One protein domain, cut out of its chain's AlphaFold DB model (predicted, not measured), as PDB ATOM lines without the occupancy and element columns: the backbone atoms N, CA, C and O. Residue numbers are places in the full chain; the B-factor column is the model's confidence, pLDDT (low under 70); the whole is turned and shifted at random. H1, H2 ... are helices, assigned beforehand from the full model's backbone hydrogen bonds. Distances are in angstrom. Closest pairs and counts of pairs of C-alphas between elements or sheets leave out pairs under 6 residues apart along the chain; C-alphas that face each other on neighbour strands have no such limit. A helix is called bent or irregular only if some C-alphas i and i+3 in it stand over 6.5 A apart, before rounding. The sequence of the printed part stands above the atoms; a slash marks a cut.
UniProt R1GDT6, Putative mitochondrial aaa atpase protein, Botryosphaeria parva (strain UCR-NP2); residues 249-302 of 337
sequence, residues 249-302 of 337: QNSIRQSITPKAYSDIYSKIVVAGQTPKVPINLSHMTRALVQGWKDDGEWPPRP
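Overview. This is residues 249 to 302 of the 337 residues of the protein "Putative mitochondrial aaa atpase protein" of Botryosphaeria parva (strain UCR-NP2) (UniProt R1GDT6). Two helices, H3 and H2, cross at about a right angle and touch, and this crossed pair is the core of the model. A loop of residues 271 to 280 folds back from the end of H2 to the start of H3; the short helix H1 lies away from the pair toward one end of the long axis, and the tail of residues 295 to 302 runs on to the other end. The printed part has 54 residues with three named helices, H1, H2 and H3 in that order along the chain, and no named strand; its class is all helix. It is only just compact, close to loose, with a radius of gyration of the C-alphas of 11.9 A, and the C-alphas span 42 by 21 by 16 A, the two ends making the length.

Along the chain. Start with the longest helix, H3, residues 281 to 294. Find C-alpha 281 at (-40.981, -17.021, 35.470); from there H3 runs 19.6 A to C-alpha 294 at (-43.900, -17.564, 54.865), mostly along z. Go back to H2, residues 258 to 270, which runs 17.7 A from C-alpha 258 at (-38.318, -9.101, 45.801) to C-alpha 270. H2 is irregular: C-alphas 259 and 262 are 7.1 A apart, and its line is a rough one. Before it comes H1, residues 251 to 254, with 4.8 A from first to last C-alpha.

Arrangement. Look first at H3 and H2, which touch with 22 pairs of C-alphas within 8 A. The closest C-alphas of the two helices are those of Tyr 261 and Ala 287, 4.3 A apart. Their centres are 7.7 A apart, and their lines stand at 82 degrees, about perpendicular. H1 is apart from H3, and it is also apart from H2, the helix that follows it in the chain. In the backbone, O i to N i+4 pairs are within hydrogen-bond range for 9 of 10 in H3 and 6 of 9 in H2; H1 is too short for such a pair, and its one O i to N i+3 pair is within range.

Size, cuts and confidence. The two C-alphas farthest apart are those of Gln 249 and Pro 302, the first and last printed residues, at 43.1 A. The printed part runs from 249 to 302 with no cut. The link from H1 to H2, 3 residues, is tight, and the link from H2 to H3, 10 residues, is short; no link is long. The mean pLDDT of the printed part is 87.6, and no printed residue is under 70; H2 and H3 each have a mean of 92, and H1 has 77.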
ATOM      1  N   GLN A 249     -36.948   2.333  29.558       76.31
ATOM      2  CA  GLN A 249     -37.144   2.013  30.967       76.31
ATOM      3  C   GLN A 249     -38.572   1.498  31.196       76.31
ATOM      4  O   GLN A 249     -39.521   2.268  31.353       76.31
ATOM      5  N   ASN A 250     -38.756   0.175  31.212       78.44
ATOM      6  CA  ASN A 250     -40.057  -0.420  31.523       78.44
ATOM      7  C   ASN A 250     -40.285  -0.436  33.046       78.44
ATOM      8  O   ASN A 250     -40.065  -1.444  33.718       78.44
ATOM      9  N   SER A 251     -40.728   0.698  33.589       77.00
ATOM     10  CA  SER A 251     -41.003   0.893  35.021       77.00
ATOM     11  C   SER A 251     -41.976  -0.142  35.601       77.00
ATOM     12  O   SER A 251     -41.841  -0.541  36.756       77.00
ATOM     13  N   ILE A 252     -42.914  -0.642  34.791       75.25
ATOM     14  CA  ILE A 252     -43.858  -1.689  35.194       75.25
ATOM     15  C   ILE A 252     -43.101  -2.980  35.523       75.25
ATOM     16  O   ILE A 252     -43.295  -3.539  36.602       75.25
ATOM     17  N   ARG A 253     -42.201  -3.426  34.635       76.88
ATOM     18  CA  ARG A 253     -41.346  -4.600  34.878       76.88
ATOM     19  C   ARG A 253     -40.370  -4.360  36.029       76.88
ATOM     20  O   ARG A 253     -40.213  -5.240  36.867       76.88
ATOM     21  N   GLN A 254     -39.775  -3.170  36.115       80.56
ATOM     22  CA  GLN A 254     -38.828  -2.816  37.184       80.56
ATOM     23  C   GLN A 254     -39.473  -2.753  38.575       80.56
ATOM     24  O   GLN A 254     -38.792  -2.931  39.582       80.56
ATOM     25  N   SER A 255     -40.786  -2.532  38.652       79.31
ATOM     26  CA  SER A 255     -41.498  -2.491  39.929       79.31
ATOM     27  C   SER A 255     -41.663  -3.859  40.603       79.31
ATOM     28  O   SER A 255     -41.935  -3.920  41.806       79.31
ATOM     29  N   ILE A 256     -41.467  -4.954  39.857       85.00
ATOM     30  CA  ILE A 256     -41.481  -6.321  40.387       85.00
ATOM     31  C   ILE A 256     -40.148  -6.571  41.092       85.00
ATOM     32  O   ILE A 256     -39.196  -7.126  40.550       85.00
ATOM     33  N   THR A 257     -40.080  -6.112  42.334       88.44
ATOM     34  CA  THR A 257     -38.929  -6.309  43.215       88.44
ATOM     35  C   THR A 257     -39.180  -7.482  44.164       88.44
ATOM     36  O   THR A 257     -40.334  -7.864  44.364       88.44
ATOM     37  N   PRO A 258     -38.141  -8.031  44.820       90.44
ATOM     38  CA  PRO A 258     -38.318  -9.101  45.801       90.44
ATOM     39  C   PRO A 258     -39.284  -8.770  46.943       90.44
ATOM     40  O   PRO A 258     -39.914  -9.662  47.495       90.44
ATOM     41  N   LYS A 259     -39.469  -7.481  47.256       89.50
ATOM     42  CA  LYS A 259     -40.460  -7.022  48.241       89.50
ATOM     43  C   LYS A 259     -41.907  -7.301  47.819       89.50
ATOM     44  O   LYS A 259     -42.775  -7.361  48.676       89.50
ATOM     45  N   ALA A 260     -42.170  -7.444  46.522       88.81
ATOM     46  CA  ALA A 260     -43.497  -7.730  45.985       88.81
ATOM     47  C   ALA A 260     -43.814  -9.235  45.925       88.81
ATOM     48  O   ALA A 260     -44.922  -9.600  45.551       88.81
ATOM     49  N   TYR A 261     -42.864 -10.117  46.249       92.88
ATOM     50  CA  TYR A 261     -43.011 -11.565  46.075       92.88
ATOM     51  C   TYR A 261     -44.077 -12.198  46.975       92.88
ATOM     52  O   TYR A 261     -44.859 -13.004  46.481       92.88
ATOM     53  N   SER A 262     -44.170 -11.797  48.243       92.50
ATOM     54  CA  SER A 262     -45.223 -12.266  49.161       92.50
ATOM     55  C   SER A 262     -46.621 -11.838  48.691       92.50
ATOM     56  O   SER A 262     -47.575 -12.619  48.670       92.50
ATOM     57  N   ASP A 263     -46.733 -10.599  48.217       90.88
ATOM     58  CA  ASP A 263     -47.946 -10.038  47.621       90.88
ATOM     59  C   ASP A 263     -48.350 -10.760  46.328       90.88
ATOM     60  O   ASP A 263     -49.532 -11.009  46.090       90.88
ATOM     61  N   ILE A 264     -47.373 -11.093  45.482       91.75
ATOM     62  CA  ILE A 264     -47.572 -11.863  44.250       91.75
ATOM     63  C   ILE A 264     -48.076 -13.264  44.590       91.75
ATOM     64  O   ILE A 264     -49.070 -13.697  44.013       91.75
ATOM     65  N   TYR A 265     -47.445 -13.946  45.545       93.69
ATOM     66  CA  TYR A 265     -47.861 -15.273  45.989       93.69
ATOM     67  C   TYR A 265     -49.305 -15.271  46.509       93.69
ATOM     68  O   TYR A 265     -50.165 -15.966  45.972       93.69
ATOM     69  N   SER A 266     -49.612 -14.412  47.480       94.19
ATOM     70  CA  SER A 266     -50.951 -14.339  48.076       94.19
ATOM     71  C   SER A 266     -52.042 -13.965  47.064       94.19
ATOM     72  O   SER A 266     -53.104 -14.586  47.036       94.19
ATOM     73  N   LYS A 267     -51.809 -12.976  46.194       92.38
ATOM     74  CA  LYS A 267     -52.847 -12.488  45.266       92.38
ATOM     75  C   LYS A 267     -53.006 -13.366  44.029       92.38
ATOM     76  O   LYS A 267     -54.126 -13.553  43.565       92.38
ATOM     77  N   ILE A 268     -51.913 -13.883  43.473       92.75
ATOM     78  CA  ILE A 268     -51.937 -14.584  42.182       92.75
ATOM     79  C   ILE A 268     -52.025 -16.093  42.382       92.75
ATOM     80  O   ILE A 268     -52.833 -16.735  41.721       92.75
ATOM     81  N   VAL A 269     -51.225 -16.654  43.292       92.81
ATOM     82  CA  VAL A 269     -51.166 -18.107  43.514       92.81
ATOM     83  C   VAL A 269     -52.303 -18.541  44.432       92.81
ATOM     84  O   VAL A 269     -53.091 -19.401  44.053       92.81
ATOM     85  N   VAL A 270     -52.435 -17.913  45.605       93.94
ATOM     86  CA  VAL A 270     -53.449 -18.310  46.596       93.94
ATOM     87  C   VAL A 270     -54.842 -17.809  46.206       93.94
ATOM     88  O   VAL A 270     -55.795 -18.583  46.183       93.94
ATOM     89  N   ALA A 271     -54.980 -16.522  45.869       94.12
ATOM     90  CA  ALA A 271     -56.276 -15.928  45.525       94.12
ATOM     91  C   ALA A 271     -56.655 -16.036  44.032       94.12
ATOM     92  O   ALA A 271     -57.748 -15.608  43.654       94.12
ATOM     93  N   GLY A 272     -55.782 -16.580  43.174       92.38
ATOM     94  CA  GLY A 272     -56.082 -16.834  41.760       92.38
ATOM     95  C   GLY A 272     -56.275 -15.587  40.887       92.38
ATOM     96  O   GLY A 272     -56.899 -15.673  39.827       92.38
ATOM     97  N   GLN A 273     -55.796 -14.408  41.299       91.06
ATOM     98  CA  GLN A 273     -55.965 -13.191  40.499       91.06
ATOM     99  C   GLN A 273     -55.095 -13.213  39.240       91.06
ATOM    100  O   GLN A 273     -53.886 -13.434  39.296       91.06
ATOM    101  N   THR A 274     -55.686 -12.870  38.095       87.31
ATOM    102  CA  THR A 274     -54.949 -12.716  36.837       87.31
ATOM    103  C   THR A 274     -54.128 -11.418  36.849       87.31
ATOM    104  O   THR A 274     -54.720 -10.330  36.919       87.31
ATOM    105  N   PRO A 275     -52.787 -11.465  36.752       82.94
ATOM    106  CA  PRO A 275     -51.984 -10.251  36.712       82.94
ATOM    107  C   PRO A 275     -52.236  -9.473  35.416       82.94
ATOM    108  O   PRO A 275     -52.251 -10.032  34.323       82.94
ATOM    109  N   LYS A 276     -52.373  -8.145  35.525       77.00
ATOM    110  CA  LYS A 276     -52.561  -7.255  34.361       77.00
ATOM    111  C   LYS A 276     -51.336  -7.193  33.441       77.00
ATOM    112  O   LYS A 276     -51.464  -6.774  32.294       77.00
ATOM    113  N   VAL A 277     -50.155  -7.542  33.954       78.25
ATOM    114  CA  VAL A 277     -48.882  -7.566  33.220       78.25
ATOM    115  C   VAL A 277     -48.245  -8.942  33.422       78.25
ATOM    116  O   VAL A 277     -48.143  -9.368  34.573       78.25
ATOM    117  N   PRO A 278     -47.800  -9.630  32.353       83.56
ATOM    118  CA  PRO A 278     -47.120 -10.916  32.475       83.56
ATOM    119  C   PRO A 278     -45.895 -10.828  33.390       83.56
ATOM    120  O   PRO A 278     -45.026  -9.969  33.207       83.56
ATOM    121  N   ILE A 279     -45.820 -11.730  34.366       86.19
ATOM    122  CA  ILE A 279     -44.706 -11.824  35.314       86.19
ATOM    123  C   ILE A 279     -43.686 -12.815  34.752       86.19
ATOM    124  O   ILE A 279     -44.054 -13.894  34.295       86.19
ATOM    125  N   ASN A 280     -42.402 -12.448  34.767       89.38
ATOM    126  CA  ASN A 280     -41.335 -13.363  34.354       89.38
ATOM    127  C   ASN A 280     -41.313 -14.586  35.285       89.38
ATOM    128  O   ASN A 280     -41.423 -14.435  36.504       89.38
ATOM    129  N   LEU A 281     -41.114 -15.778  34.719       89.75
ATOM    130  CA  LEU A 281     -40.981 -17.021  35.470       89.75
ATOM    131  C   LEU A 281     -39.935 -16.918  36.589       89.75
ATOM    132  O   LEU A 281     -40.186 -17.398  37.684       89.75
ATOM    133  N   SER A 282     -38.819 -16.215  36.368       90.38
ATOM    134  CA  SER A 282     -37.779 -16.015  37.389       90.38
ATOM    135  C   SER A 282     -38.270 -15.276  38.641       90.38
ATOM    136  O   SER A 282     -37.793 -15.536  39.744       90.38
ATOM    137  N   HIS A 283     -39.226 -14.356  38.493       92.06
ATOM    138  CA  HIS A 283     -39.874 -13.690  39.619       92.06
ATOM    139  C   HIS A 283     -40.960 -14.573  40.229       92.06
ATOM    140  O   HIS A 283     -41.086 -14.607  41.449       92.06
ATOM    141  N   MET A 284     -41.712 -15.307  39.402       92.06
ATOM    142  CA  MET A 284     -42.771 -16.200  39.873       92.06
ATOM    143  C   MET A 284     -42.215 -17.351  40.723       92.06
ATOM    144  O   MET A 284     -42.724 -17.604  41.809       92.06
ATOM    145  N   THR A 285     -41.130 -18.000  40.295       94.12
ATOM    146  CA  THR A 285     -40.488 -19.079  41.066       94.12
ATOM    147  C   THR A 285     -39.953 -18.576  42.403       94.12
ATOM    148  O   THR A 285     -40.143 -19.220  43.430       94.12
ATOM    149  N   ARG A 286     -39.347 -17.382  42.427       93.94
ATOM    150  CA  ARG A 286     -38.901 -16.745  43.675       93.94
ATOM    151  C   ARG A 286     -40.071 -16.351  44.577       93.94
ATOM    152  O   ARG A 286     -39.941 -16.461  45.791       93.94
ATOM    153  N   ALA A 287     -41.193 -15.921  44.002       93.31
ATOM    154  CA  ALA A 287     -42.407 -15.615  44.750       93.31
ATOM    155  C   ALA A 287     -43.034 -16.858  45.383       93.31
ATOM    156  O   ALA A 287     -43.406 -16.800  46.548       93.31
ATOM    157  N   LEU A 288     -43.061 -17.987  44.670       93.25
ATOM    158  CA  LEU A 288     -43.493 -19.278  45.216       93.25
ATOM    159  C   LEU A 288     -42.614 -19.719  46.388       93.25
ATOM    160  O   LEU A 288     -43.126 -20.009  47.460       93.25
ATOM    161  N   VAL A 289     -41.288 -19.692  46.216       93.56
ATOM    162  CA  VAL A 289     -40.351 -20.048  47.295       93.56
ATOM    163  C   VAL A 289     -40.507 -19.117  48.497       93.56
ATOM    164  O   VAL A 289     -40.422 -19.572  49.634       93.56
ATOM    165  N   GLN A 290     -40.724 -17.818  48.272       91.94
ATOM    166  CA  GLN A 290     -40.973 -16.877  49.362       91.94
ATOM    167  C   GLN A 290     -42.299 -17.179  50.073       91.94
ATOM    168  O   GLN A 290     -42.313 -17.237  51.294       91.94
ATOM    169  N   GLY A 291     -43.372 -17.447  49.328       93.19
ATOM    170  CA  GLY A 291     -44.666 -17.840  49.885       93.19
ATOM    171  C   GLY A 291     -44.594 -19.105  50.735       93.19
ATOM    172  O   GLY A 291     -45.040 -19.105  51.873       93.19
ATOM    173  N   TRP A 292     -43.919 -20.147  50.249       92.25
ATOM    174  CA  TRP A 292     -43.722 -21.382  51.015       92.25
ATOM    175  C   TRP A 292     -42.859 -21.197  52.266       92.25
ATOM    176  O   TRP A 292     -43.037 -21.919  53.246       92.25
ATOM    177  N   LYS A 293     -41.918 -20.245  52.261       92.56
ATOM    178  CA  LYS A 293     -41.181 -19.860  53.476       92.56
ATOM    179  C   LYS A 293     -42.099 -19.192  54.487       92.56
ATOM    180  O   LYS A 293     -42.008 -19.514  55.667       92.56
ATOM    181  N   ASP A 294     -42.957 -18.292  54.020       90.44
ATOM    182  CA  ASP A 294     -43.900 -17.564  54.865       90.44
ATOM    183  C   ASP A 294     -44.967 -18.522  55.453       90.44
ATOM    184  O   ASP A 294     -45.322 -18.392  56.624       90.44
ATOM    185  N   ASP A 295     -45.383 -19.545  54.693       90.31
ATOM    186  CA  ASP A 295     -46.321 -20.602  55.118       90.31
ATOM    187  C   ASP A 295     -45.660 -21.717  55.966       90.31
ATOM    188  O   ASP A 295     -46.340 -22.577  56.527       90.31
ATOM    189  N   GLY A 296     -44.326 -21.725  56.087       88.00
ATOM    190  CA  GLY A 296     -43.576 -22.741  56.840       88.00
ATOM    191  C   GLY A 296     -43.492 -24.120  56.164       88.00
ATOM    192  O   GLY A 296     -43.120 -25.106  56.806       88.00
ATOM    193  N   GLU A 297     -43.819 -24.202  54.875       87.31
ATOM    194  CA  GLU A 297     -43.707 -25.411  54.045       87.31
ATOM    195  C   GLU A 297     -42.320 -25.557  53.394       87.31
ATOM    196  O   GLU A 297     -41.987 -26.605  52.836       87.31
ATOM    197  N   TRP A 298     -41.488 -24.517  53.494       83.69
ATOM    198  CA  TRP A 298     -40.115 -24.494  53.006       83.69
ATOM    199  C   TRP A 298     -39.088 -24.533  54.153       83.69
ATOM    200  O   TRP A 298     -39.206 -23.741  55.091       83.69
ATOM    201  N   PRO A 299     -38.009 -25.337  54.066       82.44
ATOM    202  CA  PRO A 299     -37.662 -26.261  52.985       82.44
ATOM    203  C   PRO A 299     -38.564 -27.507  52.977       82.44
ATOM    204  O   PRO A 299     -39.066 -27.893  54.035       82.44
ATOM    205  N   PRO A 300     -38.749 -28.159  51.811       78.50
ATOM    206  CA  PRO A 300     -39.507 -29.400  51.741       78.50
ATOM    207  C   PRO A 300     -38.907 -30.392  52.737       78.50
ATOM    208  O   PRO A 300     -37.700 -30.648  52.729       78.50
ATOM    209  N   ARG A 301     -39.746 -30.920  53.634       79.38
ATOM    210  CA  ARG A 301     -39.305 -31.957  54.575       79.38
ATOM    211  C   ARG A 301     -38.753 -33.119  53.740       79.38
ATOM    212  O   ARG A 301     -39.391 -33.455  52.741       79.38
ATOM    213  N   PRO A 302     -37.603 -33.720  54.100       72.56
ATOM    214  CA  PRO A 302     -37.059 -34.846  53.354       72.56
ATOM    215  C   PRO A 302     -38.107 -35.962  53.325       72.56
ATOM    216  O   PRO A 302     -38.388 -36.596  54.341       72.56
TER     217      PRO A 302